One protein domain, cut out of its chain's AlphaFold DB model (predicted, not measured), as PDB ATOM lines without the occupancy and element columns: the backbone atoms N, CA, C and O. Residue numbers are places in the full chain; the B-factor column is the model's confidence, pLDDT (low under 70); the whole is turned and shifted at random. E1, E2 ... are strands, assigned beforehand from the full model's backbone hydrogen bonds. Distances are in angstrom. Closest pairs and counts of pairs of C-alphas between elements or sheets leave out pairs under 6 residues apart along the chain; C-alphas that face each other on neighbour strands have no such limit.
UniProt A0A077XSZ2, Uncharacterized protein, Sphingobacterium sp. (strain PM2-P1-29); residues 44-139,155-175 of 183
ATOM      1  N   SER A  44     156.821 179.083 126.176       97.25
ATOM      2  CA  SER A  44     155.677 178.626 125.386       97.25
ATOM      3  C   SER A  44     155.010 177.381 125.971       97.25
ATOM      4  O   SER A  44     155.589 176.651 126.779       97.25
ATOM      5  N   TYR A  45     153.773 177.142 125.552       97.62
ATOM      6  CA  TYR A  45     153.064 175.885 125.739       97.62
ATOM      7  C   TYR A  45     153.100 175.066 124.459       97.62
ATOM      8  O   TYR A  45     152.961 175.608 123.362       97.62
ATOM      9  N   GLU A  46     153.193 173.754 124.623       97.00
ATOM     10  CA  GLU A  46     153.029 172.793 123.545       97.00
ATOM     11  C   GLU A  46     152.139 171.643 124.021       97.00
ATOM     12  O   GLU A  46     152.403 171.016 125.048       97.00
ATOM     13  N   VAL A  47     151.072 171.368 123.277       95.69
ATOM     14  CA  VAL A  47     150.103 170.311 123.575       95.69
ATOM     15  C   VAL A  47     149.913 169.440 122.345       95.69
ATOM     16  O   VAL A  47     149.750 169.936 121.237       95.69
ATOM     17  N   GLU A  48     149.872 168.132 122.544       94.50
ATOM     18  CA  GLU A  48     149.463 167.162 121.534       94.50
ATOM     19  C   GLU A  48     148.330 166.313 122.112       94.50
ATOM     20  O   GLU A  48     148.507 165.598 123.103       94.50
ATOM     21  N   CYS A  49     147.143 166.425 121.520       92.06
ATOM     22  CA  CYS A  49     145.942 165.725 121.968       92.06
ATOM     23  C   CYS A  49     144.993 165.462 120.783       92.06
ATOM     24  O   CYS A  49     145.135 166.042 119.705       92.06
ATOM     25  N   SER A  50     143.961 164.649 121.012       91.06
ATOM     26  CA  SER A  50     142.804 164.553 120.115       91.06
ATOM     27  C   SER A  50     141.534 164.936 120.870       91.06
ATOM     28  O   SER A  50     141.213 164.319 121.886       91.06
ATOM     29  N   SER A  51     140.796 165.908 120.339       90.81
ATOM     30  CA  SER A  51     139.508 166.399 120.834       90.81
ATOM     31  C   SER A  51     139.580 166.769 122.310       90.81
ATOM     32  O   SER A  51     138.971 166.113 123.160       90.81
ATOM     33  N   CYS A  52     140.364 167.798 122.619       92.25
ATOM     34  CA  CYS A  52     140.560 168.287 123.974       92.25
ATOM     35  C   CYS A  52     140.170 169.757 124.138       92.25
ATOM     36  O   CYS A  52     140.134 170.540 123.193       92.25
ATOM     37  N   GLU A  53     139.855 170.122 125.370       94.69
ATOM     38  CA  GLU A  53     139.739 171.494 125.826       94.69
ATOM     39  C   GLU A  53     141.036 171.856 126.556       94.69
ATOM     40  O   GLU A  53     141.460 171.138 127.464       94.69
ATOM     41  N   ILE A  54     141.686 172.930 126.109       95.94
ATOM     42  CA  ILE A  54     142.960 173.423 126.630       95.94
ATOM     43  C   ILE A  54     142.684 174.723 127.373       95.94
ATOM     44  O   ILE A  54     142.286 175.720 126.769       95.94
ATOM     45  N   THR A  55     142.927 174.718 128.675       97.25
ATOM     46  CA  THR A  55     142.858 175.885 129.549       97.25
ATOM     47  C   THR A  55     144.267 176.306 129.941       97.25
ATOM     48  O   THR A  55     145.032 175.492 130.453       97.25
ATOM     49  N   TYR A  56     144.626 177.565 129.711       97.75
ATOM     50  CA  TYR A  56     145.988 178.055 129.916       97.75
ATOM     51  C   TYR A  56     146.031 179.489 130.456       97.75
ATOM     52  O   TYR A  56     145.089 180.263 130.266       97.75
ATOM     53  N   THR A  57     147.128 179.852 131.127       97.94
ATOM     54  CA  THR A  57     147.430 181.247 131.491       97.94
ATOM     55  C   THR A  57     148.014 181.979 130.283       97.94
ATOM     56  O   THR A  57     149.056 181.565 129.778       97.94
ATOM     57  N   ASP A  58     147.381 183.059 129.831       97.00
ATOM     58  CA  ASP A  58     147.859 183.884 128.717       97.00
ATOM     59  C   ASP A  58     148.875 184.953 129.152       97.00
ATOM     60  O   ASP A  58     149.184 185.123 130.333       97.00
ATOM     61  N   LYS A  59     149.398 185.713 128.185       95.19
ATOM     62  CA  LYS A  59     150.376 186.784 128.429       95.19
ATOM     63  C   LYS A  59     149.916 187.882 129.396       95.19
ATOM     64  O   LYS A  59     150.759 188.550 129.987       95.19
ATOM     65  N   SER A  60     148.606 188.047 129.584       95.38
ATOM     66  CA  SER A  60     148.022 189.016 130.522       95.38
ATOM     67  C   SER A  60     147.820 188.425 131.921       95.38
ATOM     68  O   SER A  60     147.138 189.032 132.744       95.38
ATOM     69  N   ASN A  61     148.369 187.233 132.184       95.62
ATOM     70  CA  ASN A  61     148.121 186.446 133.389       95.62
ATOM     71  C   ASN A  61     146.623 186.140 133.598       95.62
ATOM     72  O   ASN A  61     146.124 186.095 134.723       95.62
ATOM     73  N   SER A  62     145.882 185.963 132.501       95.88
ATOM     74  CA  SER A  62     144.461 185.626 132.521       95.88
ATOM     75  C   SER A  62     144.236 184.209 132.010       95.88
ATOM     76  O   SER A  62     144.972 183.699 131.168       95.88
ATOM     77  N   THR A  63     143.210 183.541 132.526       97.38
ATOM     78  CA  THR A  63     142.866 182.190 132.083       97.38
ATOM     79  C   THR A  63     142.095 182.239 130.766       97.38
ATOM     80  O   THR A  63     141.082 182.934 130.653       97.38
ATOM     81  N   LYS A  64     142.555 181.479 129.773       97.81
ATOM     82  CA  LYS A  64     141.895 181.284 128.476       97.81
ATOM     83  C   LYS A  64     141.592 179.812 128.267       97.81
ATOM     84  O   LYS A  64     142.342 178.961 128.730       97.81
ATOM     85  N   THR A  65     140.519 179.533 127.535       97.12
ATOM     86  CA  THR A  65     140.121 178.174 127.172       97.12
ATOM     87  C   THR A  65     139.884 178.093 125.673       97.12
ATOM     88  O   THR A  65     139.180 178.931 125.110       97.12
ATOM     89  N   VAL A  66     140.457 177.078 125.032       96.06
ATOM     90  CA  VAL A  66     140.282 176.794 123.606       96.06
ATOM     91  C   VAL A  66     139.909 175.332 123.404       96.06
ATOM     92  O   VAL A  66     140.377 174.450 124.119       96.06
ATOM     93  N   LYS A  67     139.059 175.068 122.411       93.19
ATOM     94  CA  LYS A  67     138.770 173.707 121.957       93.19
ATOM     95  C   LYS A  67     139.743 173.353 120.843       93.19
ATOM     96  O   LYS A  67     139.902 174.129 119.904       93.19
ATOM     97  N   HIS A  68     140.367 172.189 120.948       88.50
ATOM     98  CA  HIS A  68     141.334 171.681 119.987       88.50
ATOM     99  C   HIS A  68     140.921 170.296 119.502       88.50
ATOM    100  O   HIS A  68     140.635 169.397 120.294       88.50
ATOM    101  N   THR A  69     140.863 170.125 118.186       78.25
ATOM    102  CA  THR A  69     140.261 168.933 117.582       78.25
ATOM    103  C   THR A  69     141.266 167.803 117.418       78.25
ATOM    104  O   THR A  69     140.944 166.669 117.765       78.25
ATOM    105  N   GLU A  70     142.472 168.078 116.921       87.19
ATOM    106  CA  GLU A  70     143.499 167.051 116.726       87.19
ATOM    107  C   GLU A  70     144.887 167.651 116.493       87.19
ATOM    108  O   GLU A  70     145.034 168.725 115.909       87.19
ATOM    109  N   GLY A  71     145.911 166.914 116.920       88.62
ATOM    110  CA  GLY A  71     147.303 167.191 116.604       88.62
ATOM    111  C   GLY A  71     147.934 168.169 117.582       88.62
ATOM    112  O   GLY A  71     147.589 168.206 118.766       88.62
ATOM    113  N   LYS A  72     148.880 168.955 117.072       94.44
ATOM    114  CA  LYS A  72     149.715 169.853 117.863       94.44
ATOM    115  C   LYS A  72     149.065 171.229 118.028       94.44
ATOM    116  O   LYS A  72     148.605 171.816 117.053       94.44
ATOM    117  N   TRP A  73     149.069 171.744 119.249       96.81
ATOM    118  CA  TRP A  73     148.698 173.111 119.596       96.81
ATOM    119  C   TRP A  73     149.863 173.786 120.320       96.81
ATOM    120  O   TRP A  73     150.520 173.168 121.157       96.81
ATOM    121  N   GLU A  74     150.112 175.052 119.999       97.00
ATOM    122  CA  GLU A  74     151.198 175.840 120.577       97.00
ATOM    123  C   GLU A  74     150.708 177.237 120.960       97.00
ATOM    124  O   GLU A  74     149.853 177.820 120.288       97.00
ATOM    125  N   TYR A  75     151.292 177.790 122.021       97.62
ATOM    126  CA  TYR A  75     151.091 179.179 122.422       97.62
ATOM    127  C   TYR A  75     152.393 179.752 122.972       97.62
ATOM    128  O   TYR A  75     152.898 179.278 123.987       97.62
ATOM    129  N   GLY A  76     152.943 180.760 122.297       96.50
ATOM    130  CA  GLY A  76     154.164 181.454 122.708       96.50
ATOM    131  C   GLY A  76     153.876 182.756 123.448       96.50
ATOM    132  O   GLY A  76     152.879 183.429 123.177       96.50
ATOM    133  N   PHE A  77     154.772 183.121 124.360       95.56
ATOM    134  CA  PHE A  77     154.770 184.424 125.014       95.56
ATOM    135  C   PHE A  77     155.697 185.373 124.246       95.56
ATOM    136  O   PHE A  77     156.898 185.145 124.152       95.56
ATOM    137  N   ASP A  78     155.132 186.450 123.706       90.38
ATOM    138  CA  ASP A  78     155.832 187.495 122.943       90.38
ATOM    139  C   ASP A  78     156.505 188.554 123.834       90.38
ATOM    140  O   ASP A  78     157.089 189.518 123.346       90.38
ATOM    141  N   GLN A  79     156.418 188.383 125.151       89.94
ATOM    142  CA  GLN A  79     156.912 189.322 126.146       89.94
ATOM    143  C   GLN A  79     157.518 188.585 127.336       89.94
ATOM    144  O   GLN A  79     157.199 187.426 127.606       89.94
ATOM    145  N   LYS A  80     158.345 189.300 128.101       90.38
ATOM    146  CA  LYS A  80     158.857 188.793 129.371       90.38
ATOM    147  C   LYS A  80     157.704 188.550 130.341       90.38
ATOM    148  O   LYS A  80     156.869 189.426 130.562       90.38
ATOM    149  N   ILE A  81     157.712 187.379 130.961       93.00
ATOM    150  CA  ILE A  81     156.754 186.990 131.993       93.00
ATOM    151  C   ILE A  81     157.482 186.641 133.289       93.00
ATOM    152  O   ILE A  81     158.632 186.209 133.278       93.00
ATOM    153  N   SER A  82     156.811 186.866 134.413       93.12
ATOM    154  CA  SER A  82     157.337 186.604 135.758       93.12
ATOM    155  C   SER A  82     156.243 186.085 136.691       93.12
ATOM    156  O   SER A  82     156.217 186.400 137.879       93.12
ATOM    157  N   PHE A  83     155.297 185.330 136.141       94.50
ATOM    158  CA  PHE A  83     154.187 184.728 136.872       94.50
ATOM    159  C   PHE A  83     154.158 183.213 136.662       94.50
ATOM    160  O   PHE A  83     154.928 182.651 135.880       94.50
ATOM    161  N   GLU A  84     153.268 182.555 137.394       95.62
ATOM    162  CA  GLU A  84     153.054 181.118 137.315       95.62
ATOM    163  C   GLU A  84     152.272 180.741 136.046       95.62
ATOM    164  O   GLU A  84     151.154 181.206 135.805       95.62
ATOM    165  N   LEU A  85     152.859 179.866 135.241       96.44
ATOM    166  CA  LEU A  85     152.238 179.295 134.057       96.44
ATOM    167  C   LEU A  85     151.360 178.119 134.462       96.44
ATOM    168  O   LEU A  85     151.830 177.215 135.146       96.44
ATOM    169  N   LYS A  86     150.102 178.103 134.018       96.06
ATOM    170  CA  LYS A  86     149.163 177.002 134.262       96.06
ATOM    171  C   LYS A  86     148.652 176.479 132.943       96.06
ATOM    172  O   LYS A  86     148.269 177.266 132.078       96.06
ATOM    173  N   LEU A  87     148.623 175.161 132.818       95.75
ATOM    174  CA  LEU A  87     148.150 174.470 131.636       95.75
ATOM    175  C   LEU A  87     147.347 173.235 132.071       95.75
ATOM    176  O   LEU A  87     147.874 172.328 132.710       95.75
ATOM    177  N   SER A  88     146.061 173.223 131.738       94.25
ATOM    178  CA  SER A  88     145.094 172.171 132.060       94.25
ATOM    179  C   SER A  88     144.450 171.690 130.769       94.25
ATOM    180  O   SER A  88     143.837 172.479 130.054       94.25
ATOM    181  N   ILE A  89     144.568 170.403 130.464       93.38
ATOM    182  CA  ILE A  89     143.979 169.801 129.269       93.38
ATOM    183  C   ILE A  89     143.007 168.724 129.707       93.38
ATOM    184  O   ILE A  89     143.368 167.853 130.497       93.38
ATOM    185  N   LYS A  90     141.805 168.734 129.136       91.25
ATOM    186  CA  LYS A  90     140.795 167.694 129.337       91.25
ATOM    187  C   LYS A  90     140.296 167.179 127.996       91.25
ATOM    188  O   LYS A  90     139.940 167.969 127.128       91.25
ATOM    189  N   THR A  91     140.235 165.868 127.808       88.88
ATOM    190  CA  THR A  91     139.620 165.300 126.606       88.88
ATOM    191  C   THR A  91     138.103 165.427 126.668       88.88
ATOM    192  O   THR A  91     137.479 165.235 127.710       88.88
ATOM    193  N   VAL A  92     137.496 165.745 125.529       83.50
ATOM    194  CA  VAL A  92     136.035 165.812 125.369       83.50
ATOM    195  C   VAL A  92     135.446 164.404 125.225       83.50
ATOM    196  O   VAL A  92     134.275 164.177 125.515       83.50
ATOM    197  N   LEU A  93     136.261 163.440 124.797       77.94
ATOM    198  CA  LEU A  93     135.852 162.060 124.566       77.94
ATOM    199  C   LEU A  93     136.173 161.183 125.786       77.94
ATOM    200  O   LEU A  93     137.233 161.322 126.396       77.94
ATOM    201  N   ALA A  94     135.256 160.268 126.119       66.62
ATOM    202  CA  ALA A  94     135.315 159.420 127.317       66.62
ATOM    203  C   ALA A  94     136.324 158.256 127.231       66.62
ATOM    204  O   ALA A  94     136.636 157.620 128.237       66.62
ATOM    205  N   TYR A  95     136.833 157.950 126.037       70.62
ATOM    206  CA  TYR A  95     137.821 156.890 125.861       70.62
ATOM    207  C   TYR A  95     139.235 157.411 126.141       70.62
ATOM    208  O   TYR A  95     139.540 158.569 125.871       70.62
ATOM    209  N   LYS A  96     140.101 156.551 126.698       65.25
ATOM    210  CA  LYS A  96     141.470 156.907 127.110       65.25
ATOM    211  C   LYS A  96     142.264 157.456 125.919       65.25
ATOM    212  O   LYS A  96     142.682 156.692 125.048       65.25
ATOM    213  N   LYS A  97     142.477 158.769 125.892       79.38
ATOM    214  CA  LYS A  97     143.219 159.490 124.861       79.38
ATOM    215  C   LYS A  97     144.439 160.139 125.488       79.38
ATOM    216  O   LYS A  97     144.330 161.017 126.333       79.38
ATOM    217  N   THR A  98     145.610 159.702 125.048       87.81
ATOM    218  CA  THR A  98     146.868 160.260 125.527       87.81
ATOM    219  C   THR A  98     146.935 161.752 125.213       87.81
ATOM    220  O   THR A  98     146.736 162.160 124.070       87.81
ATOM    221  N   ILE A  99     147.238 162.547 126.230       90.88
ATOM    222  CA  ILE A  99     147.560 163.963 126.129       90.88
ATOM    223  C   ILE A  99     149.050 164.083 126.416       90.88
ATOM    224  O   ILE A  99     149.495 163.616 127.461       90.88
ATOM    225  N   ASN A 100     149.813 164.716 125.532       93.31
ATOM    226  CA  ASN A 100     151.167 165.164 125.846       93.31
ATOM    227  C   ASN A 100     151.117 166.684 126.057       93.31
ATOM    228  O   ASN A 100     150.641 167.397 125.176       93.31
ATOM    229  N   ALA A 101     151.579 167.176 127.202       94.06
ATOM    230  CA  ALA A 101     151.567 168.601 127.524       94.06
ATOM    231  C   ALA A 101     152.938 169.044 128.029       94.06
ATOM    232  O   ALA A 101     153.536 168.382 128.879       94.06
ATOM    233  N   TYR A 102     153.428 170.169 127.520       94.94
ATOM    234  CA  TYR A 102     154.761 170.677 127.805       94.94
ATOM    235  C   TYR A 102     154.743 172.192 128.006       94.94
ATOM    236  O   TYR A 102     154.047 172.928 127.306       94.94
ATOM    237  N   ILE A 103     155.569 172.645 128.945       95.38
ATOM    238  CA  ILE A 103     155.981 174.035 129.123       95.38
ATOM    239  C   ILE A 103     157.434 174.115 128.677       95.38
ATOM    240  O   ILE A 103     158.284 173.335 129.132       95.38
ATOM    241  N   LEU A 104     157.708 175.025 127.752       95.12
ATOM    242  CA  LEU A 104     159.018 175.224 127.163       95.12
ATOM    243  C   LEU A 104     159.585 176.571 127.610       95.12
ATOM    244  O   LEU A 104     158.850 177.545 127.751       95.12
ATOM    245  N   LYS A 105     160.902 176.602 127.795       94.38
ATOM    246  CA  LYS A 105     161.735 177.787 127.993       94.38
ATOM    247  C   LYS A 105     162.830 177.735 126.941       94.38
ATOM    248  O   LYS A 105     163.534 176.733 126.845       94.38
ATOM    249  N   ASN A 106     162.952 178.762 126.112       93.00
ATOM    250  CA  ASN A 106     163.917 178.824 125.012       93.00
ATOM    251  C   ASN A 106     163.834 177.589 124.091       93.00
ATOM    252  O   ASN A 106     164.847 177.013 123.701       93.00
ATOM    253  N   LYS A 107     162.603 177.157 123.766       91.75
ATOM    254  CA  LYS A 107     162.284 175.963 122.947       91.75
ATOM    255  C   LYS A 107     162.688 174.619 123.564       91.75
ATOM    256  O   LYS A 107     162.570 173.577 122.910       91.75
ATOM    257  N   GLU A 108     163.094 174.619 124.827       91.38
ATOM    258  CA  GLU A 108     163.415 173.431 125.596       91.38
ATOM    259  C   GLU A 108     162.358 173.149 126.658       91.38
ATOM    260  O   GLU A 108     161.962 174.036 127.403       91.38
ATOM    261  N   THR A 109     161.906 171.897 126.769       92.00
ATOM    262  CA  THR A 109     160.966 171.521 127.830       92.00
ATOM    263  C   THR A 109     161.593 171.670 129.212       92.00
ATOM    264  O   THR A 109     162.556 170.970 129.532       92.00
ATOM    265  N   VAL A 110     160.984 172.521 130.034       91.44
ATOM    266  CA  VAL A 110     161.305 172.681 131.459       91.44
ATOM    267  C   VAL A 110     160.384 171.848 132.342       91.44
ATOM    268  O   VAL A 110     160.799 171.342 133.384       91.44
ATOM    269  N   TYR A 111     159.149 171.627 131.891       91.88
ATOM    270  CA  TYR A 111     158.207 170.751 132.571       91.88
ATOM    271  C   TYR A 111     157.223 170.134 131.584       91.88
ATOM    272  O   TYR A 111     156.834 170.764 130.603       91.88
ATOM    273  N   GLY A 112     156.807 168.899 131.835       91.56
ATOM    274  CA  GLY A 112     155.830 168.239 130.984       91.56
ATOM    275  C   GLY A 112     155.193 167.034 131.640       91.56
ATOM    276  O   GLY A 112     155.737 166.456 132.583       91.56
ATOM    277  N   ASP A 113     154.055 166.636 131.097       90.69
ATOM    278  CA  ASP A 113     153.273 165.506 131.577       90.69
ATOM    279  C   ASP A 113     152.613 164.749 130.415       90.69
ATOM    280  O   ASP A 113     152.439 165.271 129.307       90.69
ATOM    281  N   VAL A 114     152.281 163.487 130.674       88.56
ATOM    282  CA  VAL A 114     151.514 162.618 129.791       88.56
ATOM    283  C   VAL A 114     150.284 162.120 130.554       88.56
ATOM    284  O   VAL A 114     150.393 161.250 131.419       88.56
ATOM    285  N   GLY A 115     149.112 162.661 130.214       86.56
ATOM    286  CA  GLY A 115     147.817 162.291 130.800       86.56
ATOM    287  C   GLY A 115     146.984 161.380 129.894       86.56
ATOM    288  O   GLY A 115     147.278 161.233 128.709       86.56
ATOM    289  N   TYR A 116     145.919 160.776 130.431       84.00
ATOM    290  CA  TYR A 116     145.030 159.867 129.674       84.00
ATOM    291  C   TYR A 116     143.662 160.444 129.308       84.00
ATOM    292  O   TYR A 116     142.984 159.918 128.429       84.00
ATOM    293  N   ASN A 117     143.192 161.425 130.056       85.88
ATOM    294  CA  ASN A 117     141.904 162.083 129.828       85.88
ATOM    295  C   ASN A 117     141.882 163.480 130.449       85.88
ATOM    296  O   ASN A 117     141.127 164.347 130.022       85.88
ATOM    297  N   GLN A 118     142.751 163.706 131.430       88.19
ATOM    298  CA  GLN A 118     143.081 165.017 131.937       88.19
ATOM    299  C   GLN A 118     144.566 165.078 132.294       88.19
ATOM    300  O   GLN A 118     145.153 164.069 132.683       88.19
ATOM    301  N   THR A 119     145.165 166.256 132.169       89.44
ATOM    302  CA  THR A 119     146.477 166.565 132.739       89.44
ATOM    303  C   THR A 119     146.505 168.025 133.159       89.44
ATOM    304  O   THR A 119     146.038 168.890 132.419       89.44
ATOM    305  N   ASP A 120     147.063 168.284 134.337       91.19
ATOM    306  CA  ASP A 120     147.200 169.621 134.904       91.19
ATOM    307  C   ASP A 120     148.690 169.824 135.228       91.19
ATOM    308  O   ASP A 120     149.254 169.077 136.033       91.19
ATOM    309  N   ILE A 121     149.337 170.803 134.592       92.19
ATOM    310  CA  ILE A 121     150.726 171.179 134.871       92.19
ATOM    311  C   ILE A 121     150.842 172.666 135.180       92.19
ATOM    312  O   ILE A 121     150.081 173.504 134.693       92.19
ATOM    313  N   THR A 122     151.791 172.995 136.041       93.62
ATOM    314  CA  THR A 122     152.061 174.345 136.523       93.62
ATOM    315  C   THR A 122     153.566 174.575 136.564       93.62
ATOM    316  O   THR A 122     154.314 173.648 136.869       93.62
ATOM    317  N   TYR A 123     154.017 175.788 136.254       93.75
ATOM    318  CA  TYR A 123     155.428 176.160 136.288       93.75
ATOM    319  C   TYR A 123     155.626 177.573 136.823       93.75
ATOM    320  O   TYR A 123     155.097 178.538 136.272       93.75
ATOM    321  N   ASP A 124     156.421 177.699 137.875       93.44
ATOM    322  CA  ASP A 124     156.846 178.979 138.421       93.44
ATOM    323  C   ASP A 124     158.084 179.476 137.662       93.44
ATOM    324  O   ASP A 124     159.187 178.945 137.815       93.44
ATOM    325  N   THR A 125     157.893 180.516 136.846       93.19
ATOM    326  CA  THR A 125     158.954 181.116 136.019       93.19
ATOM    327  C   THR A 125     160.049 181.798 136.831       93.19
ATOM    328  O   THR A 125     161.163 181.945 136.334       93.19
ATOM    329  N   GLN A 126     159.769 182.206 138.071       91.31
ATOM    330  CA  GLN A 126     160.743 182.870 138.935       91.31
ATOM    331  C   GLN A 126     161.598 181.859 139.695       91.31
ATOM    332  O   GLN A 126     162.776 182.104 139.948       91.31
ATOM    333  N   ARG A 127     160.996 180.730 140.081       90.12
ATOM    334  CA  ARG A 127     161.659 179.696 140.887       90.12
ATOM    335  C   ARG A 127     162.248 178.561 140.062       90.12
ATOM    336  O   ARG A 127     162.994 177.768 140.626       90.12
ATOM    337  N   ASP A 128     161.915 178.486 138.775       89.19
ATOM    338  CA  ASP A 128     162.312 177.399 137.874       89.19
ATOM    339  C   ASP A 128     161.801 176.033 138.379       89.19
ATOM    340  O   ASP A 128     162.499 175.021 138.372       89.19
ATOM    341  N   LEU A 129     160.563 176.021 138.895       88.75
ATOM    342  CA  LEU A 129     159.949 174.853 139.530       88.75
ATOM    343  C   LEU A 129     158.606 174.523 138.893       88.75
ATOM    344  O   LEU A 129     157.713 175.366 138.829       88.75
ATOM    345  N   GLY A 130     158.449 173.266 138.483       86.31
ATOM    346  CA  GLY A 130     157.197 172.742 137.956       86.31
ATOM    347  C   GLY A 130     156.488 171.787 138.911       86.31
ATOM    348  O   GLY A 130     157.119 171.076 139.694       86.31
ATOM    349  N   TYR A 131     155.162 171.762 138.808       84.94
ATOM    350  CA  TYR A 131     154.261 170.907 139.576       84.94
ATOM    351  C   TYR A 131     153.188 170.329 138.647       84.94
ATOM    352  O   TYR A 131     152.770 170.972 137.688       84.94
ATOM    353  N   GLY A 132     152.720 169.114 138.910       80.50
ATOM    354  CA  GLY A 132     151.660 168.475 138.123       80.50
ATOM    355  C   GLY A 132     151.243 167.139 138.720       80.50
ATOM    356  O   GLY A 132     151.760 166.746 139.755       80.50
ATOM    357  N   VAL A 133     150.319 166.410 138.106       72.12
ATOM    358  CA  VAL A 133     149.958 165.063 138.584       72.12
ATOM    359  C   VAL A 133     150.190 164.064 137.467       72.12
ATOM    360  O   VAL A 133     149.296 163.808 136.663       72.12
ATOM    361  N   TYR A 134     151.388 163.477 137.470       68.31
ATOM    362  CA  TYR A 134     151.796 162.558 136.416       68.31
ATOM    363  C   TYR A 134     150.828 161.393 136.235       68.31
ATOM    364  O   TYR A 134     150.513 160.680 137.192       68.31
ATOM    365  N   GLY A 135     150.411 161.170 134.988       61.94
ATOM    366  CA  GLY A 135     149.625 159.998 134.602       61.94
ATOM    367  C   GLY A 135     148.230 159.935 135.230       61.94
ATOM    368  O   GLY A 135     147.655 158.846 135.316       61.94
ATOM    369  N   ALA A 136     147.675 161.065 135.678       59.78
ATOM    370  CA  ALA A 136     146.347 161.096 136.275       59.78
ATOM    371  C   ALA A 136     145.279 160.589 135.285       59.78
ATOM    372  O   ALA A 136     145.064 161.152 134.211       59.78
ATOM    373  N   TYR A 137     144.572 159.529 135.674       58.19
ATOM    374  CA  TYR A 137     143.273 159.185 135.106       58.19
ATOM    375  C   TYR A 137     142.206 159.712 136.064       58.19
ATOM    376  O   TYR A 137     142.068 159.195 137.174       58.19
ATOM    377  N   LYS A 138     141.468 160.754 135.670       61.84
ATOM    378  CA  LYS A 138     140.353 161.264 136.485       61.84
ATOM    379  C   LYS A 138     139.060 160.636 135.995       61.84
ATOM    380  O   LYS A 138     138.586 160.982 134.919       61.84
ATOM    381  N   ASN A 139     138.512 159.685 136.745       53.66
ATOM    382  CA  ASN A 139     137.232 159.083 136.391       53.66
ATOM    383  C   ASN A 139     136.155 160.184 136.414       53.66
ATOM    384  O   ASN A 139     136.021 160.881 137.417       53.66
ATOM    385  N   THR A 155     156.324 166.285 142.403       67.62
ATOM    386  CA  THR A 155     155.460 165.540 141.510       67.62
ATOM    387  C   THR A 155     156.323 165.131 140.335       67.62
ATOM    388  O   THR A 155     156.976 165.967 139.712       67.62
ATOM    389  N   SER A 156     156.437 163.830 140.097       74.25
ATOM    390  CA  SER A 156     157.169 163.326 138.944       74.25
ATOM    391  C   SER A 156     156.650 163.983 137.662       74.25
ATOM    392  O   SER A 156     155.466 164.291 137.572       74.25
ATOM    393  N   SER A 157     157.515 164.182 136.676       84.19
ATOM    394  CA  SER A 157     157.157 164.728 135.362       84.19
ATOM    395  C   SER A 157     157.750 163.843 134.267       84.19
ATOM    396  O   SER A 157     158.500 162.908 134.564       84.19
ATOM    397  N   VAL A 158     157.469 164.129 132.994       89.12
ATOM    398  CA  VAL A 158     158.247 163.535 131.895       89.12
ATOM    399  C   VAL A 158     159.471 164.372 131.549       89.12
ATOM    400  O   VAL A 158     159.488 165.584 131.737       89.12
ATOM    401  N   CYS A 159     160.486 163.700 131.003       89.38
ATOM    402  CA  CYS A 159     161.748 164.301 130.585       89.38
ATOM    403  C   CYS A 159     161.596 165.403 129.522       89.38
ATOM    404  O   CYS A 159     162.377 166.355 129.493       89.38
ATOM    405  N   GLY A 160     160.690 165.210 128.560       88.25
ATOM    406  CA  GLY A 160     160.441 166.178 127.490       88.25
ATOM    407  C   GLY A 160     161.666 166.539 126.634       88.25
ATOM    408  O   GLY A 160     161.676 167.565 125.966       88.25
ATOM    409  N   ALA A 161     162.750 165.759 126.646       90.56
ATOM    410  CA  ALA A 161     163.872 166.010 125.741       90.56
ATOM    411  C   ALA A 161     163.485 165.627 124.318       90.56
ATOM    412  O   ALA A 161     162.932 164.543 124.109       90.56
ATOM    413  N   LYS A 162     163.790 166.489 123.346       89.12
ATOM    414  CA  LYS A 162     163.612 166.151 121.934       89.12
ATOM    415  C   LYS A 162     164.587 165.038 121.560       89.12
ATOM    416  O   LYS A 162     165.789 165.140 121.789       89.12
ATOM    417  N   ASN A 163     164.059 163.960 121.002       86.81
ATOM    418  CA  ASN A 163     164.850 162.888 120.425       86.81
ATOM    419  C   ASN A 163     165.331 163.289 119.019       86.81
ATOM    420  O   ASN A 163     164.846 164.252 118.423       86.81
ATOM    421  N   LYS A 164     166.269 162.518 118.455       84.38
ATOM    422  CA  LYS A 164     166.803 162.756 117.098       84.38
ATOM    423  C   LYS A 164     165.731 162.717 115.996       84.38
ATOM    424  O   LYS A 164     165.963 163.232 114.913       84.38
ATOM    425  N   SER A 165     164.578 162.111 116.272       83.56
ATOM    426  CA  SER A 165     163.436 161.993 115.360       83.56
ATOM    427  C   SER A 165     162.392 163.107 115.548       83.56
ATOM    428  O   SER A 165     161.353 163.063 114.900       83.56
ATOM    429  N   GLY A 166     162.628 164.082 116.436       81.44
ATOM    430  CA  GLY A 166     161.728 165.211 116.704       81.44
ATOM    431  C   GLY A 166     160.625 164.965 117.743       81.44
ATOM    432  O   GLY A 166     159.918 165.902 118.098       81.44
ATOM    433  N   GLY A 167     160.484 163.744 118.266       86.31
ATOM    434  CA  GLY A 167     159.542 163.419 119.345       86.31
ATOM    435  C   GLY A 167     160.110 163.686 120.743       86.31
ATOM    436  O   GLY A 167     161.305 163.906 120.908       86.31
ATOM    437  N   TYR A 168     159.269 163.607 121.774       89.56
ATOM    438  CA  TYR A 168     159.661 163.889 123.160       89.56
ATOM    439  C   TYR A 168     159.973 162.628 123.970       89.56
ATOM    440  O   TYR A 168     159.295 161.604 123.867       89.56
ATOM    441  N   CYS A 169     160.981 162.710 124.836       90.12
ATOM    442  CA  CYS A 169     161.287 161.668 125.804       90.12
ATOM    443  C   CYS A 169     160.207 161.607 126.893       90.12
ATOM    444  O   CYS A 169     160.059 162.529 127.693       90.12
ATOM    445  N   LYS A 170     159.505 160.473 126.971       89.06
ATOM    446  CA  LYS A 170     158.411 160.237 127.930       89.06
ATOM    447  C   LYS A 170     158.860 159.570 129.237       89.06
ATOM    448  O   LYS A 170     158.023 159.128 130.016       89.06
ATOM    449  N   ARG A 171     160.174 159.449 129.475       87.88
ATOM    450  CA  ARG A 171     160.697 158.866 130.723       87.88
ATOM    451  C   ARG A 171     160.310 159.743 131.904       87.88
ATOM    452  O   ARG A 171     160.524 160.952 131.855       87.88
ATOM    453  N   VAL A 172     159.809 159.101 132.951       87.44
ATOM    454  CA  VAL A 172     159.454 159.756 134.206       87.44
ATOM    455  C   VAL A 172     160.717 160.172 134.951       87.44
ATOM    456  O   VAL A 172     161.668 159.393 135.056       87.44
ATOM    457  N   VAL A 173     160.719 161.396 135.463       85.19
ATOM    458  CA  VAL A 173     161.788 161.976 136.273       85.19
ATOM    459  C   VAL A 173     161.210 162.493 137.584       85.19
ATOM    460  O   VAL A 173     160.127 163.078 137.619       85.19
ATOM    461  N   ALA A 174     161.917 162.248 138.684       79.06
ATOM    462  CA  ALA A 174     161.548 162.803 139.978       79.06
ATOM    463  C   ALA A 174     161.983 164.273 140.035       79.06
ATOM    464  O   ALA A 174     163.167 164.559 139.885       79.06
ATOM    465  N   GLY A 175     161.035 165.186 140.271       69.12
ATOM    466  CA  GLY A 175     161.328 166.611 140.469       69.12
ATOM    467  C   GLY A 175     161.464 167.460 139.209       69.12
ATOM    468  O   GLY A 175     161.940 168.583 139.319       69.12
TER     469      GLY A 175
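This is residues 44 to 139 and 155 to 175 of the 183 residues of an uncharacterized protein of Sphingobacterium sp. (strain PM2-P1-29) (UniProt A0A077XSZ2). One strongly twisted sheet is folded over on itself into a small, flattened sandwich: the two long strands E1 and E2 bend back sharply, so that E4 and E5 come partly face to face with E3, E6 and E7. The fold is incomplete as a barrel, because E5 and E7 remain two separate edges, and a long unnamed hairpin, residues 155 to 175, lies outside on the side of E5. The printed part has 117 residues with no named helix and seven named strands, E1 to E7 in chain order, and its class is all strand. The sheet is branched at E1, and its neighbour pairs are antiparallel. The whole is compact, with a radius of gyration of the C-alphas of 13.2 A and spans of 38 by 29 by 27 A.

E1, residues 44 to 57, has three neighbours and bends by 157 degrees at residue 53. On one side of it is E2, residues 63 to 76, which bends by 147 degrees at residue 70; the two form a hairpin, with N 47 and O 73 at 2.8 A. On the other side of E1 are E4, residues 99 to 105, beside residues 44 to 49, and E3, residues 84 to 91, beside residues 51 to 57. N 46 and O 102 of E1 and E4 are 2.9 A apart; N 55 and O 88 of E1 and E3 are 2.8 A apart. E4 forms a hairpin with E5, residues 108 to 115, where N 101 and O 113 are 3.0 A apart. E3 has E6, residues 118 to 124, on its side away from E1, with N 87 and O 121 at 2.9 A. E6 forms a hairpin with E7, residues 129 to 132, where N 122 and O 131 are 2.8 A apart. The closest C-alphas of E4 and E6 are those of Ile 99 and Thr 119, 7.2 A; those of E5 and E7 are Tyr 111 and Gly 130, 5.8 A. E2 and E7 are apart.

E1 begins at C-alpha 44, (155.677, 178.626, 125.386), and is 10.6 A from first to last C-alpha; E2 is 14.7 A. E3 is 23.4 A, E4 and E5 are 19.9 A each, and E6 is 20.7 A. E7 is 10.6 A and ends at C-alpha 132, (151.660, 168.475, 138.123).

The C-alphas of Lys 80 and Tyr 95 are the two farthest apart, 38.4 A. Residues 140 to 154 are not printed, and C-alphas 139 and 155 are 20.0 A apart across the cut. No link between named strands is long. Residues 157 to 158 pair antiparallel with residues 172 to 173. Mean pLDDT of the printed part is 88.4; residues 94, 96, 134 to 139, 155 and 175 are under 70.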